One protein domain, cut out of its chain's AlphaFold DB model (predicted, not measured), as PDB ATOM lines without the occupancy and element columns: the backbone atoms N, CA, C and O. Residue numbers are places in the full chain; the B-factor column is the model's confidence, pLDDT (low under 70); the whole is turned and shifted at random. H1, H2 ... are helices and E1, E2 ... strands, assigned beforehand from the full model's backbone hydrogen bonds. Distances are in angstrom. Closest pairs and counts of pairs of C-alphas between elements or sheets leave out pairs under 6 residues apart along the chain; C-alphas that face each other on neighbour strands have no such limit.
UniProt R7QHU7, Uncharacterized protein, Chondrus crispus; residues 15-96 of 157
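This is residues 15 to 96 of the 157 residues of an uncharacterized protein of Chondrus crispus (UniProt R7QHU7). A strongly twisted sheet of four strands, E1 to E4, forms a meander, each strand the antiparallel neighbour of the one before, and a single helix, H1, packs slantwise on one part of it, over E2 and E3. E1, at one edge of the sheet, lies away from the helix, while the long strand E2 bends on its way from E1 towards H1. The printed part has 82 residues, with four named strands followed by one named helix, and the sheet's order is E1, E2, E3, E4, antiparallel throughout. The class is mixed, helices and strands. The whole is only just compact, close to loose, with a radius of gyration of the C-alphas of 13.7 A and spans of 37 by 27 by 23 A.

Residues 15 to 16 form a short antiparallel pairing with residues 27 to 28 of E1, residues 25 to 29. E1 is an edge strand and forms a hairpin with E2, residues 37 to 45; N 26 and O 39 are 2.9 A apart, within hydrogen-bond range. E2 bends by 52 degrees at residue 42. It forms a hairpin with E3, residues 54 to 60, at 151 degrees between their directions, with N 42 and O 56 at 2.8 A. E3 forms a hairpin with E4, residues 68 to 75, the other edge strand, at 164 degrees, with N 57 and O 72 at 2.9 A. E1 and E4 are apart. H1, residues 81 to 94, is on the sheet at a height over the sheet of 8.7 A, giving two layers, a sheet with a helix on one face. It runs slantwise to the strands, at 53 degrees to E3 on the local plane. The closest C-alphas of E2 and H1 are those of Ala 43 and Leu 88, 6.6 A apart. In H1 every O i to N i+4 pair is within hydrogen-bond range.

E1 begins at C-alpha 25 (-41.657, 13.048, 43.517) and is 13.8 A long from first to last C-alpha. E2 is 23.7 A long, E3 19.9 A and E4 20.6 A. E4 ends at C-alpha 75 (-55.271, 25.173, 43.184). H1 is 20.1 A long and ends at C-alpha 94 (-36.494, 32.503, 40.531).

The two C-alphas farthest apart are those of Phe 33 and Glu 49, at 37.6 A. The printed part has no cut. The link from E4 to H1 is tight, the other three are short, and no link is long. The mean pLDDT of the printed part is 74.6; 21 residues are under 70, among them residues 60 to 69 and 78 to 80.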
ATOM      1  N   ALA A  15     -52.794   9.239  40.724       72.19
ATOM      2  CA  ALA A  15     -51.523   9.721  41.251       72.19
ATOM      3  C   ALA A  15     -51.088   8.849  42.437       72.19
ATOM      4  O   ALA A  15     -51.815   8.724  43.418       72.19
ATOM      5  N   GLU A  16     -49.892   8.273  42.358       73.12
ATOM      6  CA  GLU A  16     -49.277   7.485  43.427       73.12
ATOM      7  C   GLU A  16     -47.883   8.024  43.782       73.12
ATOM      8  O   GLU A  16     -47.197   8.650  42.969       73.12
ATOM      9  N   ARG A  17     -47.424   7.752  45.007       70.94
ATOM     10  CA  ARG A  17     -46.015   7.908  45.391       70.94
ATOM     11  C   ARG A  17     -45.439   6.529  45.662       70.94
ATOM     12  O   ARG A  17     -45.951   5.809  46.520       70.94
ATOM     13  N   ARG A  18     -44.352   6.175  44.974       72.12
ATOM     14  CA  ARG A  18     -43.745   4.849  45.116       72.12
ATOM     15  C   ARG A  18     -43.033   4.699  46.457       72.12
ATOM     16  O   ARG A  18     -42.551   5.659  47.060       72.12
ATOM     17  N   VAL A  19     -42.954   3.459  46.935       66.38
ATOM     18  CA  VAL A  19     -42.270   3.132  48.190       66.38
ATOM     19  C   VAL A  19     -40.778   3.446  48.058       66.38
ATOM     20  O   VAL A  19     -40.101   2.906  47.189       66.38
ATOM     21  N   GLY A  20     -40.264   4.304  48.942       68.50
ATOM     22  CA  GLY A  20     -38.861   4.732  48.955       68.50
ATOM     23  C   GLY A  20     -38.580   6.057  48.238       68.50
ATOM     24  O   GLY A  20     -37.513   6.629  48.457       68.50
ATOM     25  N   GLU A  21     -39.525   6.594  47.460       70.06
ATOM     26  CA  GLU A  21     -39.418   7.951  46.911       70.06
ATOM     27  C   GLU A  21     -39.723   8.993  47.996       70.06
ATOM     28  O   GLU A  21     -40.739   8.919  48.694       70.06
ATOM     29  N   GLN A  22     -38.837   9.981  48.144       67.06
ATOM     30  CA  GLN A  22     -39.095  11.142  48.995       67.06
ATOM     31  C   GLN A  22     -39.852  12.228  48.211       67.06
ATOM     32  O   GLN A  22     -39.722  12.306  46.986       67.06
ATOM     33  N   PRO A  23     -40.634  13.094  48.883       64.50
ATOM     34  CA  PRO A  23     -41.145  14.314  48.261       64.50
ATOM     35  C   PRO A  23     -39.990  15.130  47.643       64.50
ATOM     36  O   PRO A  23     -38.914  15.172  48.244       64.50
ATOM     37  N   PRO A  24     -40.182  15.789  46.484       70.44
ATOM     38  CA  PRO A  24     -41.461  16.132  45.854       70.44
ATOM     39  C   PRO A  24     -41.895  15.206  44.695       70.44
ATOM     40  O   PRO A  24     -42.667  15.639  43.838       70.44
ATOM     41  N   HIS A  25     -41.393  13.968  44.631       75.94
ATOM     42  CA  HIS A  25     -41.657  13.048  43.517       75.94
ATOM     43  C   HIS A  25     -43.026  12.352  43.620       75.94
ATOM     44  O   HIS A  25     -43.435  11.909  44.697       75.94
ATOM     45  N   MET A  26     -43.721  12.249  42.485       79.75
ATOM     46  CA  MET A  26     -45.003  11.556  42.307       79.75
ATOM     47  C   MET A  26     -45.037  10.866  40.937       79.75
ATOM     48  O   MET A  26     -44.321  11.257  40.019       79.75
ATOM     49  N   HIS A  27     -45.893   9.864  40.774       80.69
ATOM     50  CA  HIS A  27     -46.108   9.158  39.514       80.69
ATOM     51  C   HIS A  27     -47.594   9.212  39.151       80.69
ATOM     52  O   HIS A  27     -48.441   8.908  39.985       80.69
ATOM     53  N   VAL A  28     -47.920   9.618  37.920       78.75
ATOM     54  CA  VAL A  28     -49.307   9.794  37.459       78.75
ATOM     55  C   VAL A  28     -49.592   8.881  36.273       78.75
ATOM     56  O   VAL A  28     -48.912   8.941  35.249       78.75
ATOM     57  N   GLN A  29     -50.618   8.042  36.400       77.38
ATOM     58  CA  GLN A  29     -51.064   7.104  35.378       77.38
ATOM     59  C   GLN A  29     -52.414   7.542  34.792       77.38
ATOM     60  O   GLN A  29     -53.447   7.442  35.448       77.38
ATOM     61  N   TYR A  30     -52.402   7.994  33.535       69.25
ATOM     62  CA  TYR A  30     -53.584   8.460  32.785       69.25
ATOM     63  C   TYR A  30     -54.409   7.337  32.130       69.25
ATOM     64  O   TYR A  30     -55.503   7.568  31.624       69.25
ATOM     65  N   ALA A  31     -53.872   6.117  32.091       69.19
ATOM     66  CA  ALA A  31     -54.578   4.923  31.644       69.19
ATOM     67  C   ALA A  31     -53.858   3.674  32.175       69.19
ATOM     68  O   ALA A  31     -52.626   3.675  32.205       69.19
ATOM     69  N   PRO A  32     -54.570   2.586  32.524       66.62
ATOM     70  CA  PRO A  32     -53.954   1.377  33.086       66.62
ATOM     71  C   PRO A  32     -52.960   0.692  32.132       66.62
ATOM     72  O   PRO A  32     -52.073  -0.031  32.575       66.62
ATOM     73  N   PHE A  33     -53.083   0.939  30.823       70.19
ATOM     74  CA  PHE A  33     -52.193   0.429  29.775       70.19
ATOM     75  C   PHE A  33     -51.018   1.364  29.431       70.19
ATOM     76  O   PHE A  33     -50.171   0.994  28.618       70.19
ATOM     77  N   LEU A  34     -50.947   2.564  30.018       70.12
ATOM     78  CA  LEU A  34     -49.818   3.483  29.854       70.12
ATOM     79  C   LEU A  34     -48.879   3.409  31.071       70.12
ATOM     80  O   LEU A  34     -49.355   3.239  32.200       70.12
ATOM     81  N   PRO A  35     -47.554   3.552  30.877       76.25
ATOM     82  CA  PRO A  35     -46.619   3.652  31.991       76.25
ATOM     83  C   PRO A  35     -46.908   4.923  32.815       76.25
ATOM     84  O   PRO A  35     -47.230   5.956  32.226       76.25
ATOM     85  N   PRO A  36     -46.767   4.891  34.155       79.44
ATOM     86  CA  PRO A  36     -46.899   6.093  34.974       79.44
ATOM     87  C   PRO A  36     -45.833   7.137  34.619       79.44
ATOM     88  O   PRO A  36     -44.634   6.846  34.653       79.44
ATOM     89  N   THR A  37     -46.270   8.357  34.314       80.81
ATOM     90  CA  THR A  37     -45.402   9.504  34.018       80.81
ATOM     91  C   THR A  37     -44.873  10.104  35.328       80.81
ATOM     92  O   THR A  37     -45.660  10.275  36.263       80.81
ATOM     93  N   PRO A  38     -43.576  10.447  35.439       81.38
ATOM     94  CA  PRO A  38     -43.025  11.076  36.635       81.38
ATOM     95  C   PRO A  38     -43.390  12.566  36.706       81.38
ATOM     96  O   PRO A  38     -43.142  13.333  35.772       81.38
ATOM     97  N   TYR A  39     -43.933  12.977  37.849       83.38
ATOM     98  CA  TYR A  39     -44.275  14.355  38.194       83.38
ATOM     99  C   TYR A  39     -43.469  14.840  39.396       83.38
ATOM    100  O   TYR A  39     -43.138  14.086  40.312       83.38
ATOM    101  N   ASN A  40     -43.189  16.138  39.405       81.38
ATOM    102  CA  ASN A  40     -42.438  16.818  40.451       81.38
ATOM    103  C   ASN A  40     -43.164  18.096  40.864       81.38
ATOM    104  O   ASN A  40     -43.670  18.825  40.011       81.38
ATOM    105  N   ILE A  41     -43.176  18.407  42.161       82.88
ATOM    106  CA  ILE A  41     -43.641  19.708  42.661       82.88
ATOM    107  C   ILE A  41     -42.486  20.714  42.558       82.88
ATOM    108  O   ILE A  41     -41.466  20.549  43.222       82.88
ATOM    109  N   ALA A  42     -42.647  21.753  41.735       81.19
ATOM    110  CA  ALA A  42     -41.660  22.828  41.578       81.19
ATOM    111  C   ALA A  42     -41.868  23.984  42.567       81.19
ATOM    112  O   ALA A  42     -40.897  24.601  43.000       81.19
ATOM    113  N   ALA A  43     -43.119  24.289  42.923       82.81
ATOM    114  CA  ALA A  43     -43.451  25.327  43.897       82.81
ATOM    115  C   ALA A  43     -44.775  25.025  44.616       82.81
ATOM    116  O   ALA A  43     -45.652  24.355  44.069       82.81
ATOM    117  N   LEU A  44     -44.915  25.554  45.832       84.69
ATOM    118  CA  LEU A  44     -46.109  25.473  46.677       84.69
ATOM    119  C   LEU A  44     -46.452  26.872  47.201       84.69
ATOM    120  O   LEU A  44     -45.548  27.654  47.493       84.69
ATOM    121  N   LEU A  45     -47.745  27.160  47.348       84.44
ATOM    122  CA  LEU A  45     -48.262  28.306  48.100       84.44
ATOM    123  C   LEU A  45     -49.008  27.807  49.342       84.44
ATOM    124  O   LEU A  45     -49.720  26.804  49.279       84.44
ATOM    125  N   GLY A  46     -48.855  28.517  50.460       82.06
ATOM    126  CA  GLY A  46     -49.305  28.069  51.780       82.06
ATOM    127  C   GLY A  46     -48.288  27.157  52.473       82.06
ATOM    128  O   GLY A  46     -47.140  27.029  52.039       82.06
ATOM    129  N   ASP A  47     -48.710  26.529  53.567       77.44
ATOM    130  CA  ASP A  47     -47.855  25.709  54.428       77.44
ATOM    131  C   ASP A  47     -48.564  24.417  54.889       77.44
ATOM    132  O   ASP A  47     -49.685  24.117  54.478       77.44
ATOM    133  N   ALA A  48     -47.888  23.608  55.708       73.19
ATOM    134  CA  ALA A  48     -48.405  22.317  56.165       73.19
ATOM    135  C   ALA A  48     -49.429  22.412  57.317       73.19
ATOM    136  O   ALA A  48     -50.186  21.465  57.514       73.19
ATOM    137  N   GLU A  49     -49.457  23.515  58.075       72.81
ATOM    138  CA  GLU A  49     -50.390  23.740  59.189       72.81
ATOM    139  C   GLU A  49     -51.703  24.370  58.699       72.81
ATOM    140  O   GLU A  49     -52.784  23.946  59.109       72.81
ATOM    141  N   SER A  50     -51.617  25.351  57.793       75.62
ATOM    142  CA  SER A  50     -52.776  25.971  57.125       75.62
ATOM    143  C   SER A  50     -53.323  25.127  55.964       75.62
ATOM    144  O   SER A  50     -54.512  25.191  55.640       75.62
ATOM    145  N   GLY A  51     -52.466  24.288  55.376       73.75
ATOM    146  CA  GLY A  51     -52.738  23.488  54.191       73.75
ATOM    147  C   GLY A  51     -52.449  24.259  52.902       73.75
ATOM    148  O   GLY A  51     -52.957  25.356  52.689       73.75
ATOM    149  N   TYR A  52     -51.670  23.650  52.007       77.25
ATOM    150  CA  TYR A  52     -51.265  24.267  50.741       77.25
ATOM    151  C   TYR A  52     -52.459  24.723  49.892       77.25
ATOM    152  O   TYR A  52     -53.339  23.927  49.558       77.25
ATOM    153  N   GLU A  53     -52.464  25.999  49.510       82.81
ATOM    154  CA  GLU A  53     -53.514  26.621  48.698       82.81
ATOM    155  C   GLU A  53     -53.387  26.236  47.221       82.81
ATOM    156  O   GLU A  53     -54.391  26.013  46.537       82.81
ATOM    157  N   ALA A  54     -52.146  26.150  46.734       84.00
ATOM    158  CA  ALA A  54     -51.824  25.844  45.348       84.00
ATOM    159  C   ALA A  54     -50.437  25.202  45.195       84.00
ATOM    160  O   ALA A  54     -49.558  25.356  46.044       84.00
ATOM    161  N   ALA A  55     -50.238  24.520  44.071       83.56
ATOM    162  CA  ALA A  55     -48.993  23.882  43.678       83.56
ATOM    163  C   ALA A  55     -48.719  24.115  42.189       83.56
ATOM    164  O   ALA A  55     -49.630  24.059  41.363       83.56
ATOM    165  N   ALA A  56     -47.453  24.300  41.834       81.44
ATOM    166  CA  ALA A  56     -46.991  24.142  40.463       81.44
ATOM    167  C   ALA A  56     -46.264  22.806  40.340       81.44
ATOM    168  O   ALA A  56     -45.292  22.553  41.060       81.44
ATOM    169  N   VAL A  57     -46.731  21.964  39.422       83.31
ATOM    170  CA  VAL A  57     -46.150  20.648  39.143       83.31
ATOM    171  C   VAL A  57     -45.700  20.562  37.691       83.31
ATOM    172  O   VAL A  57     -46.273  21.212  36.816       83.31
ATOM    173  N   TYR A  58     -44.682  19.751  37.428       79.25
ATOM    174  CA  TYR A  58     -44.184  19.496  36.080       79.25
ATOM    175  C   TYR A  58     -43.946  18.011  35.844       79.25
ATOM    176  O   TYR A  58     -43.547  17.292  36.764       79.25
ATOM    177  N   SER A  59     -44.180  17.566  34.612       81.31
ATOM    178  CA  SER A  59     -43.814  16.228  34.154       81.31
ATOM    179  C   SER A  59     -42.423  16.240  33.529       81.31
ATOM    180  O   SER A  59     -42.122  17.067  32.668       81.31
ATOM    181  N   CYS A  60     -41.578  15.297  33.937       69.12
ATOM    182  CA  CYS A  60     -40.365  14.966  33.190       69.12
ATOM    183  C   CYS A  60     -40.709  13.933  32.115       69.12
ATOM    184  O   CYS A  60     -41.534  13.046  32.354       69.12
ATOM    185  N   SER A  61     -40.050  14.007  30.961       66.00
ATOM    186  CA  SER A  61     -40.249  13.001  29.925       66.00
ATOM    187  C   SER A  61     -39.742  11.636  30.377       66.00
ATOM    188  O   SER A  61     -38.644  11.505  30.920       66.00
ATOM    189  N   VAL A  62     -40.529  10.591  30.111       62.84
ATOM    190  CA  VAL A  62     -40.147   9.199  30.412       62.84
ATOM    191  C   VAL A  62     -38.927   8.775  29.581       62.84
ATOM    192  O   VAL A  62     -38.143   7.933  30.014       62.84
ATOM    193  N   THR A  63     -38.745   9.372  28.397       62.81
ATOM    194  CA  THR A  63     -37.622   9.089  27.487       62.81
ATOM    195  C   THR A  63     -36.397   9.981  27.692       62.81
ATOM    196  O   THR A  63     -35.294   9.558  27.355       62.81
ATOM    197  N   ASP A  64     -36.567  11.186  28.242       63.78
ATOM    198  CA  ASP A  64     -35.474  12.091  28.617       63.78
ATOM    199  C   ASP A  64     -35.857  12.865  29.894       63.78
ATOM    200  O   ASP A  64     -36.587  13.855  29.819       63.78
ATOM    201  N   PRO A  65     -35.371  12.457  31.081       58.00
ATOM    202  CA  PRO A  65     -35.746  13.103  32.337       58.00
ATOM    203  C   PRO A  65     -35.208  14.538  32.479       58.00
ATOM    204  O   PRO A  65     -35.625  15.247  33.396       58.00
ATOM    205  N   GLY A  66     -34.298  14.979  31.598       59.94
ATOM    206  CA  GLY A  66     -33.862  16.374  31.504       59.94
ATOM    207  C   GLY A  66     -34.837  17.277  30.740       59.94
ATOM    208  O   GLY A  66     -34.705  18.502  30.805       59.94
ATOM    209  N   LEU A  67     -35.813  16.698  30.035       60.88
ATOM    210  CA  LEU A  67     -36.815  17.420  29.260       60.88
ATOM    211  C   LEU A  67     -38.137  17.493  30.036       60.88
ATOM    212  O   LEU A  67     -38.657  16.486  30.515       60.88
ATOM    213  N   VAL A  68     -38.672  18.706  30.179       62.16
ATOM    214  CA  VAL A  68     -39.972  18.938  30.818       62.16
ATOM    215  C   VAL A  68     -41.059  18.887  29.750       62.16
ATOM    216  O   VAL A  68     -41.092  19.745  28.869       62.16
ATOM    217  N   ASP A  69     -41.946  17.898  29.847       66.06
ATOM    218  CA  ASP A  69     -43.027  17.669  28.878       66.06
ATOM    219  C   ASP A  69     -44.223  18.612  29.108       66.06
ATOM    220  O   ASP A  69     -44.971  18.914  28.178       66.06
ATOM    221  N   GLY A  70     -44.413  19.108  30.336       70.88
ATOM    222  CA  GLY A  70     -45.501  20.028  30.657       70.88
ATOM    223  C   GLY A  70     -45.442  20.604  32.071       70.88
ATOM    224  O   GLY A  70     -44.812  20.042  32.966       70.88
ATOM    225  N   PHE A  71     -46.139  21.725  32.261       74.00
ATOM    226  CA  PHE A  71     -46.379  22.372  33.552       74.00
ATOM    227  C   PHE A  71     -47.880  22.463  33.818       74.00
ATOM    228  O   PHE A  71     -48.655  22.803  32.925       74.00
ATOM    229  N   PHE A  72     -48.273  22.229  35.067       77.25
ATOM    230  CA  PHE A  72     -49.647  22.350  35.539       77.25
ATOM    231  C   PHE A  72     -49.671  23.178  36.824       77.25
ATOM    232  O   PHE A  72     -48.823  23.012  37.704       77.25
ATOM    233  N   VAL A  73     -50.661  24.061  36.940       77.50
ATOM    234  CA  VAL A  73     -50.960  24.791  38.175       77.50
ATOM    235  C   VAL A  73     -52.212  24.171  38.780       77.50
ATOM    236  O   VAL A  73     -53.267  24.151  38.150       77.50
ATOM    237  N   LEU A  74     -52.076  23.649  39.994       79.31
ATOM    238  CA  LEU A  74     -53.148  23.053  40.782       79.31
ATOM    239  C   LEU A  74     -53.512  24.032  41.900       79.31
ATOM    240  O   LEU A  74     -52.621  24.542  42.575       79.31
ATOM    241  N   ALA A  75     -54.798  24.288  42.122       78.25
ATOM    242  CA  ALA A  75     -55.271  25.173  43.184       78.25
ATOM    243  C   ALA A  75     -56.477  24.551  43.892       78.25
ATOM    244  O   ALA A  75     -57.367  24.013  43.235       78.25
ATOM    245  N   ARG A  76     -56.537  24.661  45.225       74.12
ATOM    246  CA  ARG A  76     -57.696  24.213  46.023       74.12
ATOM    247  C   ARG A  76     -58.959  25.030  45.755       74.12
ATOM    248  O   ARG A  76     -60.060  24.580  46.050       74.12
ATOM    249  N   SER A  77     -58.808  26.247  45.237       71.38
ATOM    250  CA  SER A  77     -59.920  27.133  44.912       71.38
ATOM    251  C   SER A  77     -59.729  27.756  43.537       71.38
ATOM    252  O   SER A  77     -58.643  28.219  43.202       71.38
ATOM    253  N   ILE A  78     -60.822  27.841  42.780       65.69
ATOM    254  CA  ILE A  78     -60.904  28.592  41.519       65.69
ATOM    255  C   ILE A  78     -61.061  30.108  41.734       65.69
ATOM    256  O   ILE A  78     -61.212  30.859  40.776       65.69
ATOM    257  N   ASN A  79     -61.075  30.579  42.984       67.62
ATOM    258  CA  ASN A  79     -61.221  31.996  43.294       67.62
ATOM    259  C   ASN A  79     -59.888  32.732  43.083       67.62
ATOM    260  O   ASN A  79     -58.939  32.503  43.828       67.62
ATOM    261  N   ARG A  80     -59.857  33.678  42.132       69.81
ATOM    262  CA  ARG A  80     -58.684  34.507  41.768       69.81
ATOM    263  C   ARG A  80     -57.488  33.693  41.230       69.81
ATOM    264  O   ARG A  80     -56.388  33.788  41.786       69.81
ATOM    265  N   PRO A  81     -57.669  32.905  40.151       71.25
ATOM    266  CA  PRO A  81     -56.593  32.098  39.579       71.25
ATOM    267  C   PRO A  81     -55.409  32.955  39.106       71.25
ATOM    268  O   PRO A  81     -54.277  32.484  39.127       71.25
ATOM    269  N   GLU A  82     -55.639  34.220  38.748       79.19
ATOM    270  CA  GLU A  82     -54.605  35.163  38.309       79.19
ATOM    271  C   GLU A  82     -53.574  35.414  39.418       79.19
ATOM    272  O   GLU A  82     -52.375  35.378  39.167       79.19
ATOM    273  N   VAL A  83     -54.037  35.592  40.663       81.00
ATOM    274  CA  VAL A  83     -53.176  35.849  41.833       81.00
ATOM    275  C   VAL A  83     -52.361  34.606  42.197       81.00
ATOM    276  O   VAL A  83     -51.192  34.707  42.567       81.00
ATOM    277  N   VAL A  84     -52.958  33.417  42.069       82.44
ATOM    278  CA  VAL A  84     -52.261  32.137  42.270       82.44
ATOM    279  C   VAL A  84     -51.171  31.948  41.211       82.44
ATOM    280  O   VAL A  84     -50.031  31.624  41.549       82.44
ATOM    281  N   ILE A  85     -51.502  32.200  39.941       80.06
ATOM    282  CA  ILE A  85     -50.575  32.106  38.809       80.06
ATOM    283  C   ILE A  85     -49.434  33.121  38.944       80.06
ATOM    284  O   ILE A  85     -48.282  32.743  38.752       80.06
ATOM    285  N   GLU A  86     -49.711  34.375  39.314       83.12
ATOM    286  CA  GLU A  86     -48.691  35.417  39.512       83.12
ATOM    287  C   GLU A  86     -47.694  35.028  40.619       83.12
ATOM    288  O   GLU A  86     -46.477  35.024  40.399       83.12
ATOM    289  N   ASN A  87     -48.204  34.609  41.783       83.62
ATOM    290  CA  ASN A  87     -47.383  34.202  42.927       83.62
ATOM    291  C   ASN A  87     -46.529  32.953  42.641       83.62
ATOM    292  O   ASN A  87     -45.367  32.895  43.061       83.62
ATOM    293  N   LEU A  88     -47.068  31.964  41.915       81.25
ATOM    294  CA  LEU A  88     -46.308  30.783  41.486       81.25
ATOM    295  C   LEU A  88     -45.298  31.128  40.384       81.25
ATOM    296  O   LEU A  88     -44.145  30.718  40.474       81.25
ATOM    297  N   SER A  89     -45.686  31.915  39.378       79.75
ATOM    298  CA  SER A  89     -44.810  32.316  38.267       79.75
ATOM    299  C   SER A  89     -43.577  33.079  38.759       79.75
ATOM    300  O   SER A  89     -42.461  32.800  38.318       79.75
ATOM    301  N   SER A  90     -43.751  33.962  39.751       79.88
ATOM    302  CA  SER A  90     -42.650  34.653  40.433       79.88
ATOM    303  C   SER A  90     -41.645  33.666  41.053       79.88
ATOM    304  O   SER A  90     -40.457  33.702  40.723       79.88
ATOM    305  N   HIS A  91     -42.120  32.707  41.862       78.75
ATOM    306  CA  HIS A  91     -41.269  31.672  42.466       78.75
ATOM    307  C   HIS A  91     -40.556  30.800  41.426       78.75
ATOM    308  O   HIS A  91     -39.357  30.547  41.542       78.75
ATOM    309  N   LEU A  92     -41.279  30.355  40.398       75.12
ATOM    310  CA  LEU A  92     -40.751  29.458  39.371       75.12
ATOM    311  C   LEU A  92     -39.708  30.154  38.488       75.12
ATOM    312  O   LEU A  92     -38.688  29.555  38.150       75.12
ATOM    313  N   SER A  93     -39.903  31.441  38.193       75.81
ATOM    314  CA  SER A  93     -38.908  32.282  37.522       75.81
ATOM    315  C   SER A  93     -37.599  32.359  38.325       75.81
ATOM    316  O   SER A  93     -36.520  32.181  37.757       75.81
ATOM    317  N   CYS A  94     -37.674  32.506  39.656       70.25
ATOM    318  CA  CYS A  94     -36.494  32.503  40.531       70.25
ATOM    319  C   CYS A  94     -35.709  31.178  40.528       70.25
ATOM    320  O   CYS A  94     -34.503  31.206  40.770       70.25
ATOM    321  N   ILE A  95     -36.354  30.041  40.235       68.94
ATOM    322  CA  ILE A  95     -35.699  28.724  40.117       68.94
ATOM    323  C   ILE A  95     -35.457  28.277  38.662       68.94
ATOM    324  O   ILE A  95     -35.120  27.121  38.421       68.94
ATOM    325  N   GLY A  96     -35.581  29.189  37.688       70.38
ATOM    326  CA  GLY A  96     -35.221  28.941  36.286       70.38
ATOM    327  C   GLY A  96     -36.317  28.322  35.411       70.38
ATOM    328  O   GLY A  96     -36.046  28.000  34.255       70.38
TER     329      GLY A  96